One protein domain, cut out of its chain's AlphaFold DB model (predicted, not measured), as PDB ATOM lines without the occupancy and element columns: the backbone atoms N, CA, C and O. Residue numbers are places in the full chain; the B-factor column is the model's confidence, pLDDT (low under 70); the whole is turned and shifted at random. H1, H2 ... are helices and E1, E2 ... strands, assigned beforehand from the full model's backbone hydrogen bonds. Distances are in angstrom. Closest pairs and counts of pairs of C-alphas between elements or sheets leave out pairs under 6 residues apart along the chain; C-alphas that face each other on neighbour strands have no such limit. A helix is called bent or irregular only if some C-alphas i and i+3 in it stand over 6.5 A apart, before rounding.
ATOM      1  N   LEU A   2     111.921 179.442 255.170       85.50
ATOM      2  CA  LEU A   2     112.271 180.477 254.174       85.50
ATOM      3  C   LEU A   2     113.732 180.970 254.271       85.50
ATOM      4  O   LEU A   2     114.443 181.007 253.271       85.50
ATOM      5  N   GLY A   3     114.213 181.276 255.478       91.25
ATOM      6  CA  GLY A   3     115.607 181.688 255.669       91.25
ATOM      7  C   GLY A   3     116.643 180.603 255.381       91.25
ATOM      8  O   GLY A   3     117.705 180.903 254.843       91.25
ATOM      9  N   LEU A   4     116.318 179.329 255.635       91.12
ATOM     10  CA  LEU A   4     117.189 178.203 255.285       91.12
ATOM     11  C   LEU A   4     117.371 178.100 253.767       91.12
ATOM     12  O   LEU A   4     118.499 177.982 253.299       91.12
ATOM     13  N   ILE A   5     116.285 178.170 252.992       89.81
ATOM     14  CA  ILE A   5     116.368 178.032 251.531       89.81
ATOM     15  C   ILE A   5     117.064 179.235 250.874       89.81
ATOM     16  O   ILE A   5     117.813 179.036 249.920       89.81
ATOM     17  N   PHE A   6     116.917 180.453 251.415       92.50
ATOM     18  CA  PHE A   6     117.719 181.609 250.988       92.50
ATOM     19  C   PHE A   6     119.200 181.455 251.335       92.50
ATOM     20  O   PHE A   6     120.061 181.729 250.498       92.50
ATOM     21  N   HIS A   7     119.505 180.970 252.539       93.38
ATOM     22  CA  HIS A   7     120.880 180.724 252.959       93.38
ATOM     23  C   HIS A   7     121.557 179.679 252.064       93.38
ATOM     24  O   HIS A   7     122.615 179.948 251.504       93.38
ATOM     25  N   LEU A   8     120.920 178.524 251.847       92.00
ATOM     26  CA  LEU A   8     121.440 177.470 250.971       92.00
ATOM     27  C   LEU A   8     121.578 177.934 249.517       92.00
ATOM     28  O   LEU A   8     122.564 177.596 248.859       92.00
ATOM     29  N   GLN A   9     120.630 178.733 249.019       92.25
ATOM     30  CA  GLN A   9     120.736 179.327 247.689       92.25
ATOM     31  C   GLN A   9     121.954 180.251 247.594       92.25
ATOM     32  O   GLN A   9     122.677 180.162 246.607       92.25
ATOM     33  N   SER A  10     122.232 181.057 248.620       93.00
ATOM     34  CA  SER A  10     123.395 181.955 248.652       93.00
ATOM     35  C   SER A  10     124.714 181.174 248.751       93.00
ATOM     36  O   SER A  10     125.666 181.459 248.026       93.00
ATOM     37  N   LEU A  11     124.767 180.106 249.563       93.56
ATOM     38  CA  LEU A  11     125.926 179.201 249.610       93.56
ATOM     39  C   LEU A  11     126.233 178.600 248.226       93.56
ATOM     40  O   LEU A  11     127.392 178.538 247.816       93.56
ATOM     41  N   ARG A  12     125.200 178.172 247.493       92.19
ATOM     42  CA  ARG A  12     125.341 177.563 246.165       92.19
ATOM     43  C   ARG A  12     125.671 178.584 245.077       92.19
ATOM     44  O   ARG A  12     126.555 178.343 244.260       92.19
ATOM     45  N   ASP A  13     124.934 179.687 245.024       91.50
ATOM     46  CA  ASP A  13     124.947 180.602 243.883       91.50
ATOM     47  C   ASP A  13     125.980 181.716 244.049       91.50
ATOM     48  O   ASP A  13     126.664 182.036 243.074       91.50
ATOM     49  N   ASP A  14     126.152 182.242 245.262       91.25
ATOM     50  CA  ASP A  14     127.034 183.380 245.533       91.25
ATOM     51  C   ASP A  14     128.418 182.889 245.972       91.25
ATOM     52  O   ASP A  14     129.435 183.309 245.421       91.25
ATOM     53  N   LEU A  15     128.466 181.921 246.896       92.88
ATOM     54  CA  LEU A  15     129.721 181.333 247.388       92.88
ATOM     55  C   LEU A  15     130.211 180.128 246.570       92.88
ATOM     56  O   LEU A  15     131.260 179.568 246.888       92.88
ATOM     57  N   LYS A  16     129.464 179.712 245.536       92.44
ATOM     58  CA  LYS A  16     129.799 178.587 244.639       92.44
ATOM     59  C   LYS A  16     130.124 177.275 245.372       92.44
ATOM     60  O   LYS A  16     130.908 176.464 244.882       92.44
ATOM     61  N   GLN A  17     129.522 177.048 246.539       92.88
ATOM     62  CA  GLN A  17     129.767 175.849 247.335       92.88
ATOM     63  C   GLN A  17     128.979 174.651 246.806       92.88
ATOM     64  O   GLN A  17     127.809 174.761 246.427       92.88
ATOM     65  N   ASP A  18     129.605 173.473 246.844       90.56
ATOM     66  CA  ASP A  18     128.893 172.227 246.598       90.56
ATOM     67  C   ASP A  18     128.096 171.806 247.836       90.56
ATOM     68  O   ASP A  18     128.664 171.367 248.836       90.56
ATOM     69  N   LEU A  19     126.771 171.931 247.759       91.50
ATOM     70  CA  LEU A  19     125.875 171.596 248.861       91.50
ATOM     71  C   LEU A  19     125.859 170.101 249.213       91.50
ATOM     72  O   LEU A  19     125.523 169.773 250.349       91.50
ATOM     73  N   ARG A  20     126.284 169.206 248.305       89.44
ATOM     74  CA  ARG A  20     126.372 167.755 248.571       89.44
ATOM     75  C   ARG A  20     127.274 167.431 249.764       89.44
ATOM     76  O   ARG A  20     127.044 166.453 250.458       89.44
ATOM     77  N   ARG A  21     128.243 168.298 250.084       89.50
ATOM     78  CA  ARG A  21     129.113 168.144 251.265       89.50
ATOM     79  C   ARG A  21     128.365 168.151 252.600       89.50
ATOM     80  O   ARG A  21     128.920 167.730 253.607       89.50
ATOM     81  N   TYR A  22     127.153 168.700 252.617       90.69
ATOM     82  CA  TYR A  22     126.321 168.775 253.811       90.69
ATOM     83  C   TYR A  22     125.420 167.549 253.972       90.69
ATOM     84  O   TYR A  22     124.942 167.289 255.078       90.69
ATOM     85  N   GLU A  23     125.206 166.785 252.902       88.00
ATOM     86  CA  GLU A  23     124.316 165.633 252.896       88.00
ATOM     87  C   GLU A  23     124.755 164.592 253.927       88.00
ATOM     88  O   GLU A  23     125.895 164.135 253.925       88.00
ATOM     89  N   ASN A  24     123.849 164.270 254.857       85.38
ATOM     90  CA  ASN A  24     124.086 163.357 255.981       85.38
ATOM     91  C   ASN A  24     125.339 163.670 256.823       85.38
ATOM     92  O   ASN A  24     125.832 162.804 257.542       85.38
ATOM     93  N   SER A  25     125.837 164.908 256.776       89.62
ATOM     94  CA  SER A  25     127.033 165.314 257.512       89.62
ATOM     95  C   SER A  25     126.705 165.843 258.912       89.62
ATOM     96  O   SER A  25     125.631 166.403 259.165       89.62
ATOM     97  N   ASP A  26     127.682 165.738 259.812       91.81
ATOM     98  CA  ASP A  26     127.661 166.373 261.135       91.81
ATOM     99  C   ASP A  26     128.035 167.862 261.093       91.81
ATOM    100  O   ASP A  26     128.172 168.500 262.133       91.81
ATOM    101  N   VAL A  27     128.201 168.452 259.904       93.62
ATOM    102  CA  VAL A  27     128.535 169.871 259.782       93.62
ATOM    103  C   VAL A  27     127.377 170.714 260.305       93.62
ATOM    104  O   VAL A  27     126.239 170.582 259.856       93.62
ATOM    105  N   HIS A  28     127.674 171.615 261.239       93.62
ATOM    106  CA  HIS A  28     126.695 172.554 261.770       93.62
ATOM    107  C   HIS A  28     126.548 173.761 260.836       93.62
ATOM    108  O   HIS A  28     127.493 174.517 260.611       93.62
ATOM    109  N   LEU A  29     125.344 173.954 260.301       92.75
ATOM    110  CA  LEU A  29     124.978 175.088 259.460       92.75
ATOM    111  C   LEU A  29     124.516 176.261 260.326       92.75
ATOM    112  O   LEU A  29     123.490 176.180 261.006       92.75
ATOM    113  N   ALA A  30     125.262 177.363 260.267       94.38
ATOM    114  CA  ALA A  30     124.902 178.634 260.887       94.38
ATOM    115  C   ALA A  30     123.982 179.434 259.951       94.38
ATOM    116  O   ALA A  30     124.422 180.295 259.190       94.38
ATOM    117  N   VAL A  31     122.690 179.109 259.986       93.50
ATOM    118  CA  VAL A  31     121.665 179.816 259.211       93.50
ATOM    119  C   VAL A  31     121.289 181.103 259.956       93.50
ATOM    120  O   VAL A  31     120.872 180.997 261.107       93.50
ATOM    121  N   PRO A  32     121.350 182.298 259.335       92.38
ATOM    122  CA  PRO A  32     121.074 183.565 260.025       92.38
ATOM    123  C   PRO A  32     119.710 183.629 260.719       92.38
ATOM    124  O   PRO A  32     119.571 184.258 261.758       92.38
ATOM    125  N   THR A  33     118.703 182.953 260.159       92.19
ATOM    126  CA  THR A  33     117.343 182.918 260.712       92.19
ATOM    127  C   THR A  33     117.149 181.889 261.824       92.19
ATOM    128  O   THR A  33     116.037 181.755 262.327       92.19
ATOM    129  N   TYR A  34     118.167 181.096 262.165       91.56
ATOM    130  CA  TYR A  34     118.116 180.118 263.253       91.56
ATOM    131  C   TYR A  34     118.880 180.652 264.461       91.56
ATOM    132  O   TYR A  34     119.910 181.306 264.315       91.56
ATOM    133  N   ILE A  35     118.368 180.373 265.661       89.56
ATOM    134  CA  ILE A  35     119.015 180.790 266.915       89.56
ATOM    135  C   ILE A  35     120.329 180.029 267.103       89.56
ATOM    136  O   ILE A  35     121.343 180.612 267.473       89.56
ATOM    137  N   ASN A  36     120.312 178.725 266.815       91.62
ATOM    138  CA  ASN A  36     121.451 177.835 266.990       91.62
ATOM    139  C   ASN A  36     121.860 177.204 265.654       91.62
ATOM    140  O   ASN A  36     120.982 176.881 264.843       91.62
ATOM    141  N   PRO A  37     123.163 176.955 265.430       92.88
ATOM    142  CA  PRO A  37     123.617 176.151 264.307       92.88
ATOM    143  C   PRO A  37     123.019 174.744 264.348       92.88
ATOM    144  O   PRO A  37     123.028 174.085 265.389       92.88
ATOM    145  N   VAL A  38     122.545 174.258 263.203       89.12
ATOM    146  CA  VAL A  38     121.883 172.949 263.100       89.12
ATOM    147  C   VAL A  38     122.760 171.948 262.345       89.12
ATOM    148  O   VAL A  38     123.297 172.306 261.296       89.12
ATOM    149  N   PRO A  39     122.910 170.697 262.818       89.62
ATOM    150  CA  PRO A  39     123.596 169.661 262.051       89.62
ATOM    151  C   PRO A  39     122.921 169.449 260.691       89.62
ATOM    152  O   PRO A  39     121.703 169.292 260.615       89.62
ATOM    153  N   ALA A  40     123.684 169.395 259.606       89.62
ATOM    154  CA  ALA A  40     123.109 169.264 258.273       89.62
ATOM    155  C   ALA A  40     122.282 167.977 258.102       89.62
ATOM    156  O   ALA A  40     121.220 168.015 257.482       89.62
ATOM    157  N   LYS A  41     122.677 166.872 258.751       85.25
ATOM    158  CA  LYS A  41     121.899 165.619 258.798       85.25
ATOM    159  C   LYS A  41     120.493 165.750 259.401       85.25
ATOM    160  O   LYS A  41     119.666 164.852 259.232       85.25
ATOM    161  N   VAL A  42     120.190 166.825 260.145       84.69
ATOM    162  CA  VAL A  42     118.836 167.029 260.688       84.69
ATOM    163  C   VAL A  42     117.901 167.767 259.732       84.69
ATOM    164  O   VAL A  42     116.693 167.744 259.962       84.69
ATOM    165  N   LEU A  43     118.416 168.358 258.654       84.50
ATOM    166  CA  LEU A  43     117.605 169.050 257.654       84.50
ATOM    167  C   LEU A  43     116.783 168.069 256.793       84.50
ATOM    168  O   LEU A  43     117.053 166.864 256.821       84.50
ATOM    169  N   PRO A  44     115.745 168.552 256.075       76.50
ATOM    170  CA  PRO A  44     114.925 167.705 255.211       76.50
ATOM    171  C   PRO A  44     115.757 166.890 254.213       76.50
ATOM    172  O   PRO A  44     116.688 167.409 253.591       76.50
ATOM    173  N   LEU A  45     115.399 165.614 254.053       72.12
ATOM    174  CA  LEU A  45     116.047 164.713 253.099       72.12
ATOM    175  C   LEU A  45     115.862 165.226 251.665       72.12
ATOM    176  O   LEU A  45     114.831 165.801 251.325       72.12
ATOM    177  N   GLY A  46     116.884 165.046 250.826       75.31
ATOM    178  CA  GLY A  46     116.870 165.508 249.434       75.31
ATOM    179  C   GLY A  46     117.044 167.022 249.246       75.31
ATOM    180  O   GLY A  46     117.101 167.481 248.109       75.31
ATOM    181  N   LEU A  47     117.184 167.813 250.321       79.75
ATOM    182  CA  LEU A  47     117.401 169.264 250.221       79.75
ATOM    183  C   LEU A  47     118.749 169.631 249.573       79.75
ATOM    184  O   LEU A  47     118.874 170.689 248.957       79.75
ATOM    185  N   PHE A  48     119.753 168.763 249.706       85.62
ATOM    186  CA  PHE A  48     121.094 168.961 249.146       85.62
ATOM    187  C   PHE A  48     121.288 168.324 247.764       85.62
ATOM    188  O   PHE A  48     122.303 168.580 247.109       85.62
ATOM    189  N   ASP A  49     120.312 167.538 247.304       82.38
ATOM    190  CA  ASP A  49     120.342 166.934 245.982       82.38
ATOM    191  C   ASP A  49     120.029 167.991 244.915       82.38
ATOM    192  O   ASP A  49     118.943 168.573 244.871       82.38
ATOM    193  N   LYS A  50     121.010 168.246 244.046       80.00
ATOM    194  CA  LYS A  50     120.918 169.227 242.959       80.00
ATOM    195  C   LYS A  50     119.999 168.784 241.823       80.00
ATOM    196  O   LYS A  50     119.523 169.651 241.095       80.00
ATOM    197  N   GLU A  51     119.801 167.483 241.646       82.75
ATOM    198  CA  GLU A  51     119.026 166.913 240.538       82.75
ATOM    199  C   GLU A  51     117.593 166.570 240.970       82.75
ATOM    200  O   GLU A  51     116.691 166.540 240.138       82.75
ATOM    201  N   GLY A  52     117.366 166.402 242.273       80.81
ATOM    202  CA  GLY A  52     116.054 166.171 242.865       80.81
ATOM    203  C   GLY A  52     115.358 167.422 243.412       80.81
ATOM    204  O   GLY A  52     115.462 168.542 242.898       80.81
ATOM    205  N   ILE A  53     114.604 167.210 244.494       74.88
ATOM    206  CA  ILE A  53     113.729 168.214 245.119       74.88
ATOM    207  C   ILE A  53     114.522 169.443 245.589       74.88
ATOM    208  O   ILE A  53     114.059 170.570 245.404       74.88
ATOM    209  N   GLY A  54     115.727 169.258 246.137       78.19
ATOM    210  CA  GLY A  54     116.606 170.351 246.556       78.19
ATOM    211  C   GLY A  54     116.944 171.308 245.412       78.19
ATOM    212  O   GLY A  54     116.796 172.524 245.547       78.19
ATOM    213  N   GLY A  55     117.312 170.771 244.249       80.94
ATOM    214  CA  GLY A  55     117.555 171.530 243.026       80.94
ATOM    215  C   GLY A  55     116.349 172.362 242.603       80.94
ATOM    216  O   GLY A  55     116.484 173.567 242.375       80.94
ATOM    217  N   ILE A  56     115.163 171.744 242.569       80.62
ATOM    218  CA  ILE A  56     113.898 172.412 242.226       80.62
ATOM    219  C   ILE A  56     113.605 173.557 243.204       80.62
ATOM    220  O   ILE A  56     113.388 174.691 242.768       80.62
ATOM    221  N   ILE A  57     113.654 173.292 244.515       80.19
ATOM    222  CA  ILE A  57     113.402 174.292 245.563       80.19
ATOM    223  C   ILE A  57     114.361 175.468 245.408       80.19
ATOM    224  O   ILE A  57     113.937 176.618 245.320       80.19
ATOM    225  N   LEU A  58     115.661 175.199 245.332       84.62
ATOM    226  CA  LEU A  58     116.670 176.249 245.285       84.62
ATOM    227  C   LEU A  58     116.661 177.018 243.952       84.62
ATOM    228  O   LEU A  58     117.088 178.171 243.909       84.62
ATOM    229  N   ASN A  59     116.197 176.423 242.853       85.44
ATOM    230  CA  ASN A  59     115.946 177.155 241.606       85.44
ATOM    231  C   ASN A  59     114.728 178.079 241.746       85.44
ATOM    232  O   ASN A  59     114.764 179.222 241.293       85.44
ATOM    233  N   GLN A  60     113.681 177.625 242.436       81.25
ATOM    234  CA  GLN A  60     112.490 178.423 242.716       81.25
ATOM    235  C   GLN A  60     112.790 179.617 243.642       81.25
ATOM    236  O   GLN A  60     112.202 180.683 243.464       81.25
ATOM    237  N   VAL A  61     113.758 179.488 244.559       86.00
ATOM    238  CA  VAL A  61     114.229 180.589 245.427       86.00
ATOM    239  C   VAL A  61     114.773 181.774 244.623       86.00
ATOM    240  O   VAL A  61     114.557 182.918 245.019       86.00
ATOM    241  N   ARG A  62     115.416 181.547 243.468       86.69
ATOM    242  CA  ARG A  62     115.881 182.648 242.599       86.69
ATOM    243  C   ARG A  62     114.717 183.531 242.156       86.69
ATOM    244  O   ARG A  62     114.790 184.748 242.256       86.69
ATOM    245  N   ARG A  63     113.598 182.902 241.794       86.31
ATOM    246  CA  ARG A  63     112.363 183.597 241.414       86.31
ATOM    247  C   ARG A  63     111.706 184.302 242.597       86.31
ATOM    248  O   ARG A  63     111.036 185.306 242.400       86.31
ATOM    249  N   PHE A  64     111.890 183.814 243.828       85.94
ATOM    250  CA  PHE A  64     111.421 184.537 245.013       85.94
ATOM    251  C   PHE A  64     112.140 185.875 245.164       85.94
ATOM    252  O   PHE A  64     111.469 186.852 245.480       85.94
ATOM    253  N   LYS A  65     113.448 185.946 244.863       86.88
ATOM    254  CA  LYS A  65     114.230 187.197 244.904       86.88
ATOM    255  C   LYS A  65     113.757 188.256 243.895       86.88
ATOM    256  O   LYS A  65     114.027 189.433 244.084       86.88
ATOM    257  N   GLU A  66     113.017 187.857 242.863       88.38
ATOM    258  CA  GLU A  66     112.462 188.753 241.834       88.38
ATOM    259  C   GLU A  66     111.074 189.312 242.204       88.38
ATOM    260  O   GLU A  66     110.510 190.141 241.486       88.38
ATOM    261  N   THR A  67     110.481 188.850 243.308       90.69
ATOM    262  CA  THR A  67     109.150 189.299 243.735       90.69
ATOM    263  C   THR A  67     109.192 190.690 244.371       90.69
ATOM    264  O   THR A  67     110.214 191.140 244.878       90.69
ATOM    265  N   LYS A  68     108.043 191.380 244.397       92.88
ATOM    266  CA  LYS A  68     107.899 192.673 245.098       92.88
ATOM    267  C   LYS A  68     107.850 192.532 246.625       92.88
ATOM    268  O   LYS A  68     107.929 193.529 247.337       92.88
ATOM    269  N   GLY A  69     107.662 191.312 247.116       90.06
ATOM    270  CA  GLY A  69     107.534 191.003 248.527       90.06
ATOM    271  C   GLY A  69     107.035 189.581 248.740       90.06
ATOM    272  O   GLY A  69     106.407 188.988 247.859       90.06
ATOM    273  N   ILE A  70     107.313 189.044 249.922       88.56
ATOM    274  CA  ILE A  70     106.984 187.678 250.320       88.56
ATOM    275  C   ILE A  70     106.044 187.750 251.513       88.56
ATOM    276  O   ILE A  70     106.372 188.343 252.533       88.56
ATOM    277  N   ILE A  71     104.872 187.137 251.386       88.75
ATOM    278  CA  ILE A  71     103.893 187.057 252.468       88.75
ATOM    279  C   ILE A  71     104.093 185.729 253.193       88.75
ATOM    280  O   ILE A  71     104.049 184.668 252.570       88.75
ATOM    281  N   VAL A  72     104.299 185.787 254.506       85.00
ATOM    282  CA  VAL A  72     104.477 184.615 255.364       85.00
ATOM    283  C   VAL A  72     103.365 184.602 256.404       85.00
ATOM    284  O   VAL A  72     103.096 185.606 257.064       85.00
ATOM    285  N   ASN A  73     102.705 183.454 256.548       84.00
ATOM    286  CA  ASN A  73     101.668 183.240 257.553       84.00
ATOM    287  C   ASN A  73     102.288 183.024 258.945       84.00
ATOM    288  O   ASN A  73     102.283 181.923 259.481       84.00
ATOM    289  N   THR A  74     102.875 184.082 259.486       82.44
ATOM    290  CA  THR A  74     103.504 184.149 260.807       82.44
ATOM    291  C   THR A  74     103.326 185.560 261.366       82.44
ATOM    292  O   THR A  74     102.842 186.436 260.649       82.44
ATOM    293  N   PHE A  75     103.720 185.806 262.611       83.69
ATOM    294  CA  PHE A  75     103.708 187.135 263.227       83.69
ATOM    295  C   PHE A  75     105.047 187.434 263.906       83.69
ATOM    296  O   PHE A  75     105.811 186.524 264.240       83.69
ATOM    297  N   LEU A  76     105.355 188.722 264.062       87.00
ATOM    298  CA  LEU A  76     106.687 189.181 264.455       87.00
ATOM    299  C   LEU A  76     107.094 188.675 265.841       87.00
ATOM    300  O   LEU A  76     108.232 188.266 266.040       87.00
ATOM    301  N   GLU A  77     106.165 188.665 266.786       87.12
ATOM    302  CA  GLU A  77     106.397 188.256 268.167       87.12
ATOM    303  C   GLU A  77     106.762 186.767 268.275       87.12
ATOM    304  O   GLU A  77     107.482 186.390 269.196       87.12
ATOM    305  N   LEU A  78     106.325 185.932 267.321       85.56
ATOM    306  CA  LEU A  78     106.650 184.504 267.282       85.56
ATOM    307  C   LEU A  78     108.030 184.232 266.677       85.56
ATOM    308  O   LEU A  78     108.785 183.413 267.195       85.56
ATOM    309  N   GLU A  79     108.351 184.892 265.564       87.12
ATOM    310  CA  GLU A  79     109.521 184.566 264.739       87.12
ATOM    311  C   GLU A  79     110.448 185.770 264.503       87.12
ATOM    312  O   GLU A  79     111.100 185.868 263.463       87.12
ATOM    313  N   SER A  80     110.555 186.687 265.468       89.88
ATOM    314  CA  SER A  80     111.384 187.904 265.366       89.88
ATOM    315  C   SER A  80     112.828 187.614 264.942       89.88
ATOM    316  O   SER A  80     113.340 188.251 264.019       89.88
ATOM    317  N   HIS A  81     113.461 186.595 265.535       90.56
ATOM    318  CA  HIS A  81     114.824 186.164 265.184       90.56
ATOM    319  C   HIS A  81     114.953 185.688 263.733       90.56
ATOM    320  O   HIS A  81     116.013 185.821 263.134       90.56
ATOM    321  N   ALA A  82     113.892 185.138 263.143       89.81
ATOM    322  CA  ALA A  82     113.902 184.725 261.745       89.81
ATOM    323  C   ALA A  82     113.544 185.881 260.800       89.81
ATOM    324  O   ALA A  82     114.116 185.983 259.715       89.81
ATOM    325  N   ILE A  83     112.625 186.761 261.206       90.12
ATOM    326  CA  ILE A  83     112.128 187.870 260.386       90.12
ATOM    327  C   ILE A  83     113.177 188.980 260.265       90.12
ATOM    328  O   ILE A  83     113.447 189.428 259.154       90.12
ATOM    329  N   HIS A  84     113.823 189.391 261.362       93.69
ATOM    330  CA  HIS A  84     114.774 190.508 261.337       93.69
ATOM    331  C   HIS A  84     115.957 190.303 260.374       93.69
ATOM    332  O   HIS A  84     116.230 191.215 259.589       93.69
ATOM    333  N   PRO A  85     116.647 189.142 260.350       93.88
ATOM    334  CA  PRO A  85     117.706 188.897 259.375       93.88
ATOM    335  C   PRO A  85     117.214 188.961 257.927       93.88
ATOM    336  O   PRO A  85     117.924 189.493 257.080       93.88
ATOM    337  N   LEU A  86     115.998 188.476 257.644       92.56
ATOM    338  CA  LEU A  86     115.415 188.538 256.299       92.56
ATOM    339  C   LEU A  86     115.078 189.972 255.887       92.56
ATOM    340  O   LEU A  86     115.316 190.342 254.745       92.56
ATOM    341  N   SER A  87     114.562 190.791 256.806       91.06
ATOM    342  CA  SER A  87     114.273 192.206 256.539       91.06
ATOM    343  C   SER A  87     115.534 193.052 256.328       91.06
ATOM    344  O   SER A  87     115.481 194.058 255.623       91.06
ATOM    345  N   ASN A  88     116.658 192.663 256.935       91.75
ATOM    346  CA  ASN A  88     117.933 193.378 256.826       91.75
ATOM    347  C   ASN A  88     118.763 192.957 255.600       91.75
ATOM    348  O   ASN A  88     119.688 193.675 255.209       91.75
ATOM    349  N   ASP A  89     118.455 191.811 254.991       91.19
ATOM    350  CA  ASP A  89     119.130 191.325 253.792       91.19
ATOM    351  C   ASP A  89     118.560 191.995 252.534       91.19
ATOM    352  O   ASP A  89     117.459 191.697 252.079       91.19
ATOM    353  N   LYS A  90     119.350 192.881 251.917       89.56
ATOM    354  CA  LYS A  90     118.962 193.605 250.692       89.56
ATOM    355  C   LYS A  90     118.783 192.704 249.466       89.56
ATOM    356  O   LYS A  90     118.263 193.165 248.454       89.56
ATOM    357  N   THR A  91     119.251 191.458 249.522       89.56
ATOM    358  CA  THR A  91     119.076 190.469 248.449       89.56
ATOM    359  C   THR A  91     117.747 189.719 248.550       89.56
ATOM    360  O   THR A  91     117.397 188.967 247.637       89.56
ATOM    361  N   VAL A  92     117.005 189.919 249.643       90.69
ATOM    362  CA  VAL A  92     115.693 189.328 249.898       90.69
ATOM    363  C   VAL A  92     114.623 190.423 249.754       90.69
ATOM    364  O   VAL A  92     114.781 191.517 250.294       90.69
ATOM    365  N   PRO A  93     113.521 190.177 249.021       90.75
ATOM    366  CA  PRO A  93     112.412 191.123 248.950       90.75
ATOM    367  C   PRO A  93     111.762 191.356 250.316       90.75
ATOM    368  O   PRO A  93     111.852 190.490 251.187       90.75
ATOM    369  N   PRO A  94     111.020 192.463 250.497       92.62
ATOM    370  CA  PRO A  94     110.310 192.732 251.743       92.62
ATOM    371  C   PRO A  94     109.461 191.537 252.201       92.62
ATOM    372  O   PRO A  94     108.615 191.045 251.451       92.62
ATOM    373  N   VAL A  95     109.689 191.072 253.431       90.81
ATOM    374  CA  VAL A  95     108.949 189.956 254.038       90.81
ATOM    375  C   VAL A  95     107.853 190.506 254.947       90.81
ATOM    376  O   VAL A  95     108.136 191.245 255.886       90.81
ATOM    377  N   TYR A  96     106.606 190.126 254.678       88.31
ATOM    378  CA  TYR A  96     105.421 190.537 255.426       88.31
ATOM    379  C   TYR A  96     104.882 189.362 256.238       88.31
ATOM    380  O   TYR A  96     104.354 188.397 255.683       88.31
ATOM    381  N   ALA A  97     105.005 189.457 257.559       88.19
ATOM    382  CA  ALA A  97     104.377 188.546 258.506       88.19
ATOM    383  C   ALA A  97     102.904 188.963 258.690       88.19
ATOM    384  O   ALA A  97     102.630 190.003 259.283       88.19
ATOM    385  N   VAL A  98     101.963 188.209 258.110       87.31
ATOM    386  CA  VAL A  98     100.516 188.550 258.084       87.31
ATOM    387  C   VAL A  98      99.642 187.576 258.878       87.31
ATOM    388  O   VAL A  98      98.417 187.572 258.745       87.31
TER     389      VAL A  98
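This is residues 2 to 98 of the 246 residues of an uncharacterized protein of Coffea canephora (UniProt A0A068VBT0). A small two-strand sheet, E1 and E2, makes one end of the domain together with H4; H1 lies near the middle, crossed by H3 nearly at right angles, and short H2 lies towards the other end. The printed part has 97 residues, with four named helices and two named strands in the order H1, H2, H3, E1, H4, E2; under half of its residues, 48, are in them. The sheet is parallel, the class mostly helix. The whole is compact, with a radius of gyration of the C-alphas of 13.5 A and spans of 34, 28 and 22 A.

Find E1 at residues 70 to 72 and E2 at 95 to 97, which ends at C-alpha 97 (104.377, 188.546, 258.506). Between them is H4, residues 76 to 88, 14.2 A long and irregular: C-alphas 78 and 81 are 8.6 A apart. H3, residues 53 to 65, measures 19.0 A. H1, residues 2 to 13, runs 16.3 A from C-alpha 2 (112.271, 180.477, 254.174); H2 is residues 19 to 22.

Look at N 96 and O 70, 2.8 A apart, and N 72 and O 96, 2.9 A: E1 and E2 are parallel, at 24 degrees. E1, H4 and E2 form a strand-helix-strand unit, two parallel strands with a helix between, its crossover right-handed. The closest C-alphas of H4 and E2, Ser 87 and Val 95, are 6.3 A apart. H1 is close to H4 but not clearly touching, Gly 3 to Leu 86 at 6.9 A between C-alphas. With residues 5 to 9 alone, H1 touches H3, about perpendicular at 83 degrees; C-alphas Gln 9 and Leu 58 come closest, 5.6 A. H1 and H2 only just touch, with 3 pairs of C-alphas within 8 A, Arg 12 and Leu 19 closest at 6.6 A. Every O i to N i+4 pair is within hydrogen-bond range in H1, 7 of 9 in H3 and 5 of 9 in H4; H2 is too short for one.

The C-alphas of Glu 51 and Glu 77 are farthest apart, 37.1 A. The link H2 to H3, residues 23 to 52, is long; in it residues 28 to 29 pair antiparallel with 38 to 39. The printed part has no cut, and no printed residue is under 70 in pLDDT.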